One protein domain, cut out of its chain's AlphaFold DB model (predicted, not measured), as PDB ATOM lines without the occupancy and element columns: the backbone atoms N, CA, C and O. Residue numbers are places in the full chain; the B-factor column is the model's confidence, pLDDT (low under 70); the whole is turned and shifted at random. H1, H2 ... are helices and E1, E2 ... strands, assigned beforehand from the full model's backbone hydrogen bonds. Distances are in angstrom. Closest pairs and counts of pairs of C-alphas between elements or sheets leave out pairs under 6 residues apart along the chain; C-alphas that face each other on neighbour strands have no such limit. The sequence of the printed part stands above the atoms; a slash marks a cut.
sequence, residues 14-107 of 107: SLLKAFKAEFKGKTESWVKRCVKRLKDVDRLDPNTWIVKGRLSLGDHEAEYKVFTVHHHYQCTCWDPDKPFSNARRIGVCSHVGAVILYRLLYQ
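Overview. This is residues 14 to 107 of the 107 residues of the protein "SWIM-type domain-containing protein" of Candidatus Bathyarchaeota archaeon (UniProt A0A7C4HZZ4). A twisted, curled four-stranded sheet has helix H4 crossing one face; H2 packs on H4 away from the sheet, and H1 lies near both. H3 and E4 are near each other without touching, with no pair of C-alphas within 8 A but 5 pairs within 10 A. The 94 printed residues hold H1, H2, E1 to E4, H3, then H4, class mixed; the antiparallel sheet runs E1 E2 E3 E4. The whole is compact, radius of gyration of the C-alphas 12.3 A, spanning 37 by 29 by 27 A.

Arrangement. Start with H1, residues 14 to 22, close but not clearly touching H2, residues 28 to 36; their closest C-alphas, Lys 20 and Val 31, are 7.4 A apart. Next find a meander, each strand the antiparallel neighbour of the one before: E1, 41 to 43; E2, 48 to 52; E3, 63 to 69; E4, 72 to 75. Each successive pair is a hairpin; within hydrogen-bond range are N 42 and O 50 at 2.8 A, N 49 and O 66 at 2.8 A, and N 74 and O 67 at 2.7 A. H3, residues 85 to 91, only grazes the sheet with residues 85 to 89. H4, residues 94 to 106, is on one face, making two layers, helix on sheet; its height over the sheet is 8.9 A, over E2 and E3, only just slantwise to the strands at 58 degrees to E2 on the local plane. H4 touches H2, closest C-alphas Cys 34 and Ala 98, 4.3 A. In H1, H2, H3 and H4, every O i to N i+4 pair is within hydrogen-bond range.

Along the chain. Find C-alpha 14 at (-48.884, -19.216, -37.613); H1 runs 12.4 A, H2 12.2 A. E3 runs 19.4 A. H4 runs 17.9 A to C-alpha 106 at (-44.495, -33.089, -41.700).

Size, cuts and confidence. The farthest C-alphas, Ser 14 and Asp 81, are 37.7 A apart. The printed part has no cut and no long link; residues 83 to 91 have pLDDT under 70.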
ATOM      1  N   SER A  14     -47.793 -18.771 -38.487       92.94
ATOM      2  CA  SER A  14     -48.884 -19.216 -37.613       92.94
ATOM      3  C   SER A  14     -48.497 -20.444 -36.786       92.94
ATOM      4  O   SER A  14     -48.751 -20.474 -35.582       92.94
ATOM      5  N   LEU A  15     -47.820 -21.416 -37.401       93.62
ATOM      6  CA  LEU A  15     -47.334 -22.619 -36.732       93.62
ATOM      7  C   LEU A  15     -46.240 -22.277 -35.722       93.62
ATOM      8  O   LEU A  15     -46.299 -22.718 -34.576       93.62
ATOM      9  N   LEU A  16     -45.276 -21.429 -36.100       92.62
ATOM     10  CA  LEU A  16     -44.239 -20.978 -35.172       92.62
ATOM     11  C   LEU A  16     -44.841 -20.218 -33.982       92.62
ATOM     12  O   LEU A  16     -44.390 -20.386 -32.849       92.62
ATOM     13  N   LYS A  17     -45.880 -19.406 -34.216       93.62
ATOM     14  CA  LYS A  17     -46.620 -18.713 -33.154       93.62
ATOM     15  C   LYS A  17     -47.326 -19.701 -32.221       93.62
ATOM     16  O   LYS A  17     -47.236 -19.525 -31.008       93.62
ATOM     17  N   ALA A  18     -47.981 -20.731 -32.758       93.69
ATOM     18  CA  ALA A  18     -48.627 -21.778 -31.966       93.69
ATOM     19  C   ALA A  18     -47.608 -22.566 -31.127       93.69
ATOM     20  O   ALA A  18     -47.783 -22.695 -29.920       93.69
ATOM     21  N   PHE A  19     -46.486 -22.971 -31.730       94.38
ATOM     22  CA  PHE A  19     -45.388 -23.644 -31.034       94.38
ATOM     23  C   PHE A  19     -44.826 -22.790 -29.886       94.38
ATOM     24  O   PHE A  19     -44.662 -23.259 -28.763       94.38
ATOM     25  N   LYS A  20     -44.587 -21.493 -30.119       93.44
ATOM     26  CA  LYS A  20     -44.173 -20.564 -29.053       93.44
ATOM     27  C   LYS A  20     -45.224 -20.435 -27.944       93.44
ATOM     28  O   LYS A  20     -44.859 -20.292 -26.781       93.44
ATOM     29  N   ALA A  21     -46.511 -20.461 -28.294       92.56
ATOM     30  CA  ALA A  21     -47.603 -20.354 -27.333       92.56
ATOM     31  C   ALA A  21     -47.735 -21.606 -26.449       92.56
ATOM     32  O   ALA A  21     -47.995 -21.464 -25.255       92.56
ATOM     33  N   GLU A  22     -47.517 -22.796 -27.013       91.38
ATOM     34  CA  GLU A  22     -47.486 -24.071 -26.283       91.38
ATOM     35  C   GLU A  22     -46.352 -24.089 -25.246       91.38
ATOM     36  O   GLU A  22     -46.547 -24.473 -24.095       91.38
ATOM     37  N   PHE A  23     -45.180 -23.563 -25.611       90.75
ATOM     38  CA  PHE A  23     -44.003 -23.494 -24.743       90.75
ATOM     39  C   PHE A  23     -43.801 -22.105 -24.112       90.75
ATOM     40  O   PHE A  23     -42.676 -21.605 -24.055       90.75
ATOM     41  N   LYS A  24     -44.872 -21.488 -23.587       82.12
ATOM     42  CA  LYS A  24     -44.909 -20.098 -23.069       82.12
ATOM     43  C   LYS A  24     -43.897 -19.732 -21.963       82.12
ATOM     44  O   LYS A  24     -43.739 -18.556 -21.662       82.12
ATOM     45  N   GLY A  25     -43.181 -20.697 -21.384       84.25
ATOM     46  CA  GLY A  25     -42.091 -20.477 -20.418       84.25
ATOM     47  C   GLY A  25     -40.676 -20.603 -21.000       84.25
ATOM     48  O   GLY A  25     -39.697 -20.591 -20.251       84.25
ATOM     49  N   LYS A  26     -40.532 -20.801 -22.318       90.56
ATOM     50  CA  LYS A  26     -39.234 -20.997 -22.973       90.56
ATOM     51  C   LYS A  26     -38.660 -19.724 -23.552       90.56
ATOM     52  O   LYS A  26     -39.355 -18.885 -24.108       90.56
ATOM     53  N   THR A  27     -37.339 -19.618 -23.446       91.62
ATOM     54  CA  THR A  27     -36.591 -18.490 -23.990       91.62
ATOM     55  C   THR A  27     -36.539 -18.555 -25.513       91.62
ATOM     56  O   THR A  27     -36.524 -19.632 -26.114       91.62
ATOM     57  N   GLU A  28     -36.397 -17.395 -26.152       91.94
ATOM     58  CA  GLU A  28     -36.186 -17.307 -27.603       91.94
ATOM     59  C   GLU A  28     -34.972 -18.128 -28.063       91.94
ATOM     60  O   GLU A  28     -35.003 -18.756 -29.120       91.94
ATOM     61  N   SER A  29     -33.913 -18.207 -27.250       92.56
ATOM     62  CA  SER A  29     -32.750 -19.057 -27.531       92.56
ATOM     63  C   SER A  29     -33.103 -20.548 -27.582       92.56
ATOM     64  O   SER A  29     -32.537 -21.282 -28.392       92.56
ATOM     65  N   TRP A  30     -34.041 -21.024 -26.755       94.62
ATOM     66  CA  TRP A  30     -34.532 -22.403 -26.831       94.62
ATOM     67  C   TRP A  30     -35.303 -22.642 -28.133       94.62
ATOM     68  O   TRP A  30     -35.010 -23.611 -28.833       94.62
ATOM     69  N   VAL A  31     -36.197 -21.724 -28.514       94.81
ATOM     70  CA  VAL A  31     -36.965 -21.823 -29.768       94.81
ATOM     71  C   VAL A  31     -36.031 -21.818 -30.980       94.81
ATOM     72  O   VAL A  31     -36.118 -22.701 -31.831       94.81
ATOM     73  N   LYS A  32     -35.063 -20.893 -31.023       93.75
ATOM     74  CA  LYS A  32     -34.045 -20.823 -32.086       93.75
ATOM     75  C   LYS A  32     -33.259 -22.127 -32.217       93.75
ATOM     76  O   LYS A  32     -32.957 -22.536 -33.334       93.75
ATOM     77  N   ARG A  33     -32.922 -22.788 -31.104       95.25
ATOM     78  CA  ARG A  33     -32.252 -24.099 -31.143       95.25
ATOM     79  C   ARG A  33     -33.161 -25.192 -31.696       95.25
ATOM     80  O   ARG A  33     -32.666 -25.994 -32.473       95.25
ATOM     81  N   CYS A  34     -34.448 -25.214 -31.349       95.38
ATOM     82  CA  CYS A  34     -35.395 -26.182 -31.917       95.38
ATOM     83  C   CYS A  34     -35.490 -26.036 -33.439       95.38
ATOM     84  O   CYS A  34     -35.330 -27.014 -34.157       95.38
ATOM     85  N   VAL A  35     -35.645 -24.799 -33.924       94.25
ATOM     86  CA  VAL A  35     -35.692 -24.491 -35.362       94.25
ATOM     87  C   VAL A  35     -34.403 -24.919 -36.064       94.25
ATOM     88  O   VAL A  35     -34.458 -25.672 -37.025       94.25
ATOM     89  N   LYS A  36     -33.229 -24.517 -35.548       93.62
ATOM     90  CA  LYS A  36     -31.921 -24.868 -36.139       93.62
ATOM     91  C   LYS A  36     -31.633 -26.372 -36.192       93.62
ATOM     92  O   LYS A  36     -30.734 -26.769 -36.931       93.62
ATOM     93  N   ARG A  37     -32.321 -27.159 -35.357       94.50
ATOM     94  CA  ARG A  37     -32.208 -28.620 -35.272       94.50
ATOM     95  C   ARG A  37     -33.160 -29.349 -36.207       94.50
ATOM     96  O   ARG A  37     -33.017 -30.554 -36.331       94.50
ATOM     97  N   LEU A  38     -34.115 -28.677 -36.856       93.31
ATOM     98  CA  LEU A  38     -35.093 -29.352 -37.717       93.31
ATOM     99  C   LEU A  38     -34.426 -30.169 -38.824       93.31
ATOM    100  O   LEU A  38     -34.789 -31.323 -39.027       93.31
ATOM    101  N   LYS A  39     -33.405 -29.610 -39.479       90.69
ATOM    102  CA  LYS A  39     -32.608 -30.329 -40.487       90.69
ATOM    103  C   LYS A  39     -31.791 -31.509 -39.951       90.69
ATOM    104  O   LYS A  39     -31.234 -32.275 -40.736       90.69
ATOM    105  N   ASP A  40     -31.657 -31.597 -38.631       94.25
ATOM    106  CA  ASP A  40     -30.908 -32.632 -37.930       94.25
ATOM    107  C   ASP A  40     -31.833 -33.766 -37.449       94.25
ATOM    108  O   ASP A  40     -31.330 -34.749 -36.907       94.25
ATOM    109  N   VAL A  41     -33.157 -33.642 -37.636       95.06
ATOM    110  CA  VAL A  41     -34.157 -34.656 -37.270       95.06
ATOM    111  C   VAL A  41     -34.357 -35.654 -38.410       95.06
ATOM    112  O   VAL A  41     -34.819 -35.294 -39.491       95.06
ATOM    113  N   ASP A  42     -34.106 -36.927 -38.124       93.88
ATOM    114  CA  ASP A  42     -34.435 -38.066 -38.976       93.88
ATOM    115  C   ASP A  42     -35.501 -38.929 -38.275       93.88
ATOM    116  O   ASP A  42     -35.343 -39.323 -37.117       93.88
ATOM    117  N   ARG A  43     -36.611 -39.243 -38.955       94.44
ATOM    118  CA  ARG A  43     -37.619 -40.180 -38.426       94.44
ATOM    119  C   ARG A  43     -37.116 -41.612 -38.592       94.44
ATOM    120  O   ARG A  43     -36.833 -42.020 -39.717       94.44
ATOM    121  N   LEU A  44     -37.051 -42.365 -37.493       93.56
ATOM    122  CA  LEU A  44     -36.685 -43.783 -37.509       93.56
ATOM    123  C   LEU A  44     -37.928 -44.666 -37.670       93.56
ATOM    124  O   LEU A  44     -37.943 -45.561 -38.509       93.56
ATOM    125  N   ASP A  45     -38.983 -44.375 -36.908       92.56
ATOM    126  CA  ASP A  45     -40.262 -45.094 -36.937       92.56
ATOM    127  C   ASP A  45     -41.424 -44.150 -36.528       92.56
ATOM    128  O   ASP A  45     -41.211 -42.938 -36.379       92.56
ATOM    129  N   PRO A  46     -42.684 -44.620 -36.406       91.31
ATOM    130  CA  PRO A  46     -43.797 -43.750 -36.050       91.31
ATOM    131  C   PRO A  46     -43.647 -42.960 -34.747       91.31
ATOM    132  O   PRO A  46     -44.142 -41.835 -34.688       91.31
ATOM    133  N   ASN A  47     -42.953 -43.533 -33.764       94.69
ATOM    134  CA  ASN A  47     -42.825 -43.046 -32.394       94.69
ATOM    135  C   ASN A  47     -41.376 -42.717 -32.006       94.69
ATOM    136  O   ASN A  47     -41.153 -42.336 -30.858       94.69
ATOM    137  N   THR A  48     -40.413 -42.841 -32.929       95.75
ATOM    138  CA  THR A  48     -38.983 -42.617 -32.676       95.75
ATOM    139  C   THR A  48     -38.330 -41.757 -33.756       95.75
ATOM    140  O   THR A  48     -38.495 -41.969 -34.962       95.75
ATOM    141  N   TRP A  49     -37.489 -40.829 -33.310       97.25
ATOM    142  CA  TRP A  49     -36.685 -39.930 -34.126       97.25
ATOM    143  C   TRP A  49     -35.242 -39.907 -33.621       97.25
ATOM    144  O   TRP A  49     -34.981 -40.013 -32.420       97.25
ATOM    145  N   ILE A  50     -34.309 -39.722 -34.544       97.38
ATOM    146  CA  ILE A  50     -32.911 -39.415 -34.263       97.38
ATOM    147  C   ILE A  50     -32.694 -37.929 -34.519       97.38
ATOM    148  O   ILE A  50     -33.155 -37.388 -35.519       97.38
ATOM    149  N   VAL A  51     -31.994 -37.260 -33.610       96.94
ATOM    150  CA  VAL A  51     -31.576 -35.865 -33.753       96.94
ATOM    151  C   VAL A  51     -30.057 -35.830 -33.739       96.94
ATOM    152  O   VAL A  51     -29.446 -36.132 -32.712       96.94
ATOM    153  N   LYS A  52     -29.433 -35.453 -34.859       96.12
ATOM    154  CA  LYS A  52     -27.972 -35.318 -34.930       96.12
ATOM    155  C   LYS A  52     -27.496 -34.224 -33.976       96.12
ATOM    156  O   LYS A  52     -28.067 -33.132 -33.899       96.12
ATOM    157  N   GLY A  53     -26.448 -34.537 -33.229       95.19
ATOM    158  CA  GLY A  53     -25.821 -33.622 -32.296       95.19
ATOM    159  C   GLY A  53     -24.979 -32.567 -33.006       95.19
ATOM    160  O   GLY A  53     -24.356 -32.812 -34.039       95.19
ATOM    161  N   ARG A  54     -24.961 -31.359 -32.446       94.06
ATOM    162  CA  ARG A  54     -24.182 -30.216 -32.916       94.06
ATOM    163  C   ARG A  54     -23.531 -29.510 -31.737       94.06
ATOM    164  O   ARG A  54     -24.212 -28.866 -30.937       94.06
ATOM    165  N   LEU A  55     -22.197 -29.543 -31.698       92.12
ATOM    166  CA  LEU A  55     -21.395 -28.829 -30.695       92.12
ATOM    167  C   LEU A  55     -21.780 -27.341 -30.615       92.12
ATOM    168  O   LEU A  55     -21.952 -26.795 -29.530       92.12
ATOM    169  N   SER A  56     -22.043 -26.704 -31.764       92.62
ATOM    170  CA  SER A  56     -22.458 -25.294 -31.845       92.62
ATOM    171  C   SER A  56     -23.817 -24.978 -31.202       92.62
ATOM    172  O   SER A  56     -24.166 -23.807 -31.058       92.62
ATOM    173  N   LEU A  57     -24.597 -25.994 -30.817       92.75
ATOM    174  CA  LEU A  57     -25.877 -25.865 -30.114       92.75
ATOM    175  C   LEU A  57     -25.833 -26.419 -28.673       92.75
ATOM    176  O   LEU A  57     -26.887 -26.491 -28.023       92.75
ATOM    177  N   GLY A  58     -24.636 -26.769 -28.180       89.44
ATOM    178  CA  GLY A  58     -24.381 -27.259 -26.821       89.44
ATOM    179  C   GLY A  58     -24.586 -28.765 -26.629       89.44
ATOM    180  O   GLY A  58     -24.947 -29.194 -25.532       89.44
ATOM    181  N   ASP A  59     -24.434 -29.553 -27.694       92.44
ATOM    182  CA  ASP A  59     -24.454 -31.015 -27.604       92.44
ATOM    183  C   ASP A  59     -23.081 -31.584 -27.275       92.44
ATOM    184  O   ASP A  59     -22.063 -30.991 -27.612       92.44
ATOM    185  N   HIS A  60     -23.082 -32.764 -26.663       91.19
ATOM    186  CA  HIS A  60     -21.879 -33.524 -26.313       91.19
ATOM    187  C   HIS A  60     -21.854 -34.911 -26.967       91.19
ATOM    188  O   HIS A  60     -20.839 -35.595 -26.915       91.19
ATOM    189  N   GLU A  61     -22.959 -35.326 -27.585       91.44
ATOM    190  CA  GLU A  61     -23.089 -36.607 -28.276       91.44
ATOM    191  C   GLU A  61     -23.312 -36.368 -29.765       91.44
ATOM    192  O   GLU A  61     -23.836 -35.325 -30.164       91.44
ATOM    193  N   ALA A  62     -22.923 -37.343 -30.586       94.19
ATOM    194  CA  ALA A  62     -23.107 -37.291 -32.034       94.19
ATOM    195  C   ALA A  62     -24.583 -37.415 -32.446       94.19
ATOM    196  O   ALA A  62     -24.979 -36.901 -33.494       94.19
ATOM    197  N   GLU A  63     -25.407 -38.056 -31.620       95.88
ATOM    198  CA  GLU A  63     -26.831 -38.243 -31.862       95.88
ATOM    199  C   GLU A  63     -27.623 -38.362 -30.560       95.88
ATOM    200  O   GLU A  63     -27.106 -38.760 -29.519       95.88
ATOM    201  N   TYR A  64     -28.907 -38.025 -30.642       96.25
ATOM    202  CA  TYR A  64     -29.874 -38.175 -29.567       96.25
ATOM    203  C   TYR A  64     -31.101 -38.899 -30.096       96.25
ATOM    204  O   TYR A  64     -31.590 -38.580 -31.180       96.25
ATOM    205  N   LYS A  65     -31.641 -39.832 -29.314       97.06
ATOM    206  CA  LYS A  65     -32.895 -40.506 -29.650       97.06
ATOM    207  C   LYS A  65     -34.029 -39.843 -28.886       97.06
ATOM    208  O   LYS A  65     -33.964 -39.706 -27.664       97.06
ATOM    209  N   VAL A  66     -35.056 -39.442 -29.619       97.38
ATOM    210  CA  VAL A  66     -36.312 -38.929 -29.078       97.38
ATOM    211  C   VAL A  66     -37.397 -39.930 -29.414       97.38
ATOM    212  O   VAL A  66     -37.513 -40.345 -30.561       97.38
ATOM    213  N   PHE A  67     -38.191 -40.323 -28.431       95.94
ATOM    214  CA  PHE A  67     -39.257 -41.296 -28.632       95.94
ATOM    215  C   PHE A  67     -40.447 -40.997 -27.733       95.94
ATOM    216  O   PHE A  67     -40.307 -40.285 -26.743       95.94
ATOM    217  N   THR A  68     -41.625 -41.506 -28.075       94.69
ATOM    218  CA  THR A  68     -42.818 -41.364 -27.230       94.69
ATOM    219  C   THR A  68     -43.133 -42.659 -26.497       94.69
ATOM    220  O   THR A  68     -43.262 -43.706 -27.126       94.69
ATOM    221  N   VAL A  69     -43.334 -42.575 -25.183       91.50
ATOM    222  CA  VAL A  69     -43.809 -43.669 -24.324       91.50
ATOM    223  C   VAL A  69     -45.117 -43.216 -23.686       91.50
ATOM    224  O   VAL A  69     -45.141 -42.172 -23.040       91.50
ATOM    225  N   HIS A  70     -46.213 -43.949 -23.900       90.00
ATOM    226  CA  HIS A  70     -47.556 -43.564 -23.428       90.00
ATOM    227  C   HIS A  70     -47.918 -42.099 -23.749       90.00
ATOM    228  O   HIS A  70     -48.392 -41.366 -22.892       90.00
ATOM    229  N   HIS A  71     -47.648 -41.653 -24.981       84.88
ATOM    230  CA  HIS A  71     -47.852 -40.269 -25.453       84.88
ATOM    231  C   HIS A  71     -46.941 -39.194 -24.834       84.88
ATOM    232  O   HIS A  71     -47.008 -38.035 -25.243       84.88
ATOM    233  N   HIS A  72     -46.030 -39.557 -23.933       89.50
ATOM    234  CA  HIS A  72     -45.033 -38.642 -23.388       89.50
ATOM    235  C   HIS A  72     -43.718 -38.758 -24.149       89.50
ATOM    236  O   HIS A  72     -43.191 -39.854 -24.339       89.50
ATOM    237  N   TYR A  73     -43.160 -37.623 -24.565       93.88
ATOM    238  CA  TYR A  73     -41.827 -37.602 -25.157       93.88
ATOM    239  C   TYR A  73     -40.766 -37.967 -24.127       93.88
ATOM    240  O   TYR A  73     -40.838 -37.554 -22.975       93.88
ATOM    241  N   GLN A  74     -39.761 -38.692 -24.591       94.50
ATOM    242  CA  GLN A  74     -38.531 -39.037 -23.907       94.50
ATOM    243  C   GLN A  74     -37.360 -38.664 -24.806       94.50
ATOM    244  O   GLN A  74     -37.462 -38.725 -26.033       94.50
ATOM    245  N   CYS A  75     -36.243 -38.270 -24.203       95.31
ATOM    246  CA  CYS A  75     -35.005 -38.018 -24.926       95.31
ATOM    247  C   CYS A  75     -33.836 -38.653 -24.189       95.31
ATOM    248  O   CYS A  75     -33.714 -38.500 -22.975       95.31
ATOM    249  N   THR A  76     -32.917 -39.277 -24.924       93.75
ATOM    250  CA  THR A  76     -31.688 -39.822 -24.334       93.75
ATOM    251  C   THR A  76     -30.815 -38.747 -23.691       93.75
ATOM    252  O   THR A  76     -29.962 -39.080 -22.882       93.75
ATOM    253  N   CYS A  77     -31.014 -37.456 -23.987       90.38
ATOM    254  CA  CYS A  77     -30.305 -36.369 -23.305       90.38
ATOM    255  C   CYS A  77     -30.798 -36.109 -21.865       90.38
ATOM    256  O   CYS A  77     -30.283 -35.203 -21.209       90.38
ATOM    257  N   TRP A  78     -31.859 -36.793 -21.420       87.94
ATOM    258  CA  TRP A  78     -32.391 -36.719 -20.053       87.94
ATOM    259  C   TRP A  78     -31.798 -37.760 -19.114       87.94
ATOM    260  O   TRP A  78     -32.121 -37.734 -17.930       87.94
ATOM    261  N   ASP A  79     -30.969 -38.659 -19.637       82.25
ATOM    262  CA  ASP A  79     -30.225 -39.630 -18.846       82.25
ATOM    263  C   ASP A  79     -29.509 -38.919 -17.680       82.25
ATOM    264  O   ASP A  79     -28.828 -37.915 -17.927       82.25
ATOM    265  N   PRO A  80     -29.716 -39.358 -16.424       74.12
ATOM    266  CA  PRO A  80     -29.199 -38.681 -15.239       74.12
ATOM    267  C   PRO A  80     -27.678 -38.512 -15.248       74.12
ATOM    268  O   PRO A  80     -27.211 -37.495 -14.735       74.12
ATOM    269  N   ASP A  81     -26.936 -39.411 -15.900       78.50
ATOM    270  CA  ASP A  81     -25.472 -39.351 -16.003       78.50
ATOM    271  C   ASP A  81     -24.992 -38.230 -16.943       78.50
ATOM    272  O   ASP A  81     -23.799 -37.930 -17.039       78.50
ATOM    273  N   LYS A  82     -25.920 -37.561 -17.642       73.25
ATOM    274  CA  LYS A  82     -25.612 -36.494 -18.596       73.25
ATOM    275  C   LYS A  82     -25.692 -35.104 -17.963       73.25
ATOM    276  O   LYS A  82     -26.603 -34.810 -17.182       73.25
ATOM    277  N   PRO A  83     -24.822 -34.168 -18.383       65.38
ATOM    278  CA  PRO A  83     -24.895 -32.781 -17.942       65.38
ATOM    279  C   PRO A  83     -26.279 -32.158 -18.175       65.38
ATOM    280  O   PRO A  83     -26.859 -32.252 -19.263       65.38
ATOM    281  N   PHE A  84     -26.781 -31.449 -17.160       63.91
ATOM    282  CA  PHE A  84     -28.065 -30.731 -17.179       63.91
ATOM    283  C   PHE A  84     -29.310 -31.617 -17.382       63.91
ATOM    284  O   PHE A  84     -30.377 -31.088 -17.709       63.91
ATOM    285  N   SER A  85     -29.202 -32.933 -17.186       66.06
ATOM    286  CA  SER A  85     -30.280 -33.920 -17.342       66.06
ATOM    287  C   SER A  85     -31.571 -33.520 -16.620       66.06
ATOM    288  O   SER A  85     -32.620 -33.407 -17.255       66.06
ATOM    289  N   ASN A  86     -31.486 -33.157 -15.336       62.56
ATOM    290  CA  ASN A  86     -32.636 -32.724 -14.529       62.56
ATOM    291  C   ASN A  86     -33.329 -31.466 -15.083       62.56
ATOM    292  O   ASN A  86     -34.547 -31.457 -15.272       62.56
ATOM    293  N   ALA A  87     -32.567 -30.420 -15.420       63.06
ATOM    294  CA  ALA A  87     -33.123 -29.191 -15.992       63.06
ATOM    295  C   ALA A  87     -33.748 -29.430 -17.381       63.06
ATOM    296  O   ALA A  87     -34.779 -28.846 -17.722       63.06
ATOM    297  N   ARG A  88     -33.144 -30.312 -18.188       60.34
ATOM    298  CA  ARG A  88     -33.634 -30.697 -19.521       60.34
ATOM    299  C   ARG A  88     -34.888 -31.565 -19.452       60.34
ATOM    300  O   ARG A  88     -35.743 -31.413 -20.323       60.34
ATOM    301  N   ARG A  89     -34.999 -32.432 -18.442       64.88
ATOM    302  CA  ARG A  89     -36.159 -33.296 -18.201       64.88
ATOM    303  C   ARG A  89     -37.365 -32.487 -17.734       64.88
ATOM    304  O   ARG A  89     -38.419 -32.573 -18.345       64.88
ATOM    305  N   ILE A  90     -37.186 -31.643 -16.714       64.25
ATOM    306  CA  ILE A  90     -38.245 -30.756 -16.197       64.25
ATOM    307  C   ILE A  90     -38.662 -29.743 -17.268       64.25
ATOM    308  O   ILE A  90     -39.830 -29.401 -17.414       64.25
ATOM    309  N   GLY A  91     -37.686 -29.254 -18.033       69.06
ATOM    310  CA  GLY A  91     -37.903 -28.196 -18.993       69.06
ATOM    311  C   GLY A  91     -38.380 -28.639 -20.374       69.06
ATOM    312  O   GLY A  91     -38.835 -27.770 -21.091       69.06
ATOM    313  N   VAL A  92     -38.271 -29.892 -20.804       86.62
ATOM    314  CA  VAL A  92     -38.264 -30.244 -22.241       86.62
ATOM    315  C   VAL A  92     -37.021 -29.672 -22.946       86.62
ATOM    316  O   VAL A  92     -36.785 -28.459 -23.033       86.62
ATOM    317  N   CYS A  93     -36.169 -30.558 -23.460       93.25
ATOM    318  CA  CYS A  93     -34.955 -30.158 -24.169       93.25
ATOM    319  C   CYS A  93     -35.266 -29.666 -25.590       93.25
ATOM    320  O   CYS A  93     -36.327 -29.939 -26.151       93.25
ATOM    321  N   SER A  94     -34.310 -28.971 -26.211       95.50
ATOM    322  CA  SER A  94     -34.475 -28.516 -27.595       95.50
ATOM    323  C   SER A  94     -34.505 -29.660 -28.615       95.50
ATOM    324  O   SER A  94     -34.932 -29.431 -29.739       95.50
ATOM    325  N   HIS A  95     -34.052 -30.874 -28.263       96.50
ATOM    326  CA  HIS A  95     -34.188 -32.053 -29.132       96.50
ATOM    327  C   HIS A  95     -35.649 -32.492 -29.224       96.50
ATOM    328  O   HIS A  95     -36.166 -32.642 -30.325       96.50
ATOM    329  N   VAL A  96     -36.342 -32.600 -28.083       96.69
ATOM    330  CA  VAL A  96     -37.787 -32.878 -28.055       96.69
ATOM    331  C   VAL A  96     -38.559 -31.754 -28.736       96.69
ATOM    332  O   VAL A  96     -39.407 -32.031 -29.576       96.69
ATOM    333  N   GLY A  97     -38.227 -30.490 -28.449       96.06
ATOM    334  CA  GLY A  97     -38.857 -29.348 -29.117       96.06
ATOM    335  C   GLY A  97     -38.700 -29.381 -30.643       96.06
ATOM    336  O   GLY A  97     -39.661 -29.121 -31.360       96.06
ATOM    337  N   ALA A  98     -37.523 -29.763 -31.149       95.94
ATOM    338  CA  ALA A  98     -37.295 -29.940 -32.583       95.94
ATOM    339  C   ALA A  98     -38.150 -31.069 -33.176       95.94
ATOM    340  O   ALA A  98     -38.701 -30.903 -34.259       95.94
ATOM    341  N   VAL A  99     -38.308 -32.188 -32.465       96.38
ATOM    342  CA  VAL A  99     -39.153 -33.307 -32.913       96.38
ATOM    343  C   VAL A  99     -40.634 -32.945 -32.903       96.38
ATOM    344  O   VAL A  99     -41.325 -33.245 -33.869       96.38
ATOM    345  N   ILE A 100     -41.127 -32.258 -31.870       95.50
ATOM    346  CA  ILE A 100     -42.510 -31.758 -31.839       95.50
ATOM    347  C   ILE A 100     -42.761 -30.853 -33.045       95.50
ATOM    348  O   ILE A 100     -43.715 -31.061 -33.791       95.50
ATOM    349  N   LEU A 101     -41.860 -29.899 -33.284       94.38
ATOM    350  CA  LEU A 101     -41.960 -28.984 -34.414       94.38
ATOM    351  C   LEU A 101     -41.889 -29.715 -35.765       94.38
ATOM    352  O   LEU A 101     -42.661 -29.405 -36.667       94.38
ATOM    353  N   TYR A 102     -41.014 -30.716 -35.895       93.62
ATOM    354  CA  TYR A 102     -40.938 -31.588 -37.068       93.62
ATOM    355  C   TYR A 102     -42.265 -32.314 -37.314       93.62
ATOM    356  O   TYR A 102     -42.747 -32.353 -38.442       93.62
ATOM    357  N   ARG A 103     -42.890 -32.865 -36.266       92.75
ATOM    358  CA  ARG A 103     -44.183 -33.545 -36.398       92.75
ATOM    359  C   ARG A 103     -45.275 -32.589 -36.862       92.75
ATOM    360  O   ARG A 103     -45.974 -32.931 -37.797       92.75
ATOM    361  N   LEU A 104     -45.361 -31.386 -36.290       91.62
ATOM    362  CA  LEU A 104     -46.346 -30.373 -36.700       91.62
ATOM    363  C   LEU A 104     -46.212 -29.947 -38.172       91.62
ATOM    364  O   LEU A 104     -47.184 -29.494 -38.767       91.62
ATOM    365  N   LEU A 105     -45.007 -30.028 -38.742       89.56
ATOM    366  CA  LEU A 105     -44.732 -29.615 -40.121       89.56
ATOM    367  C   LEU A 105     -44.928 -30.735 -41.147       89.56
ATOM    368  O   LEU A 105     -45.200 -30.444 -42.311       89.56
ATOM    369  N   TYR A 106     -44.719 -31.992 -40.751       82.50
ATOM    370  CA  TYR A 106     -44.495 -33.089 -41.700       82.50
ATOM    371  C   TYR A 106     -45.289 -34.367 -41.406       82.50
ATOM    372  O   TYR A 106     -45.101 -35.359 -42.116       82.50
ATOM    373  N   GLN A 107     -46.127 -34.383 -40.368       71.44
ATOM    374  CA  GLN A 107     -47.033 -35.489 -40.040       71.44
ATOM    375  C   GLN A 107     -48.465 -34.981 -39.956       71.44
ATOM    376  O   GLN A 107     -49.336 -35.718 -40.459       71.44
TER     377      GLN A 107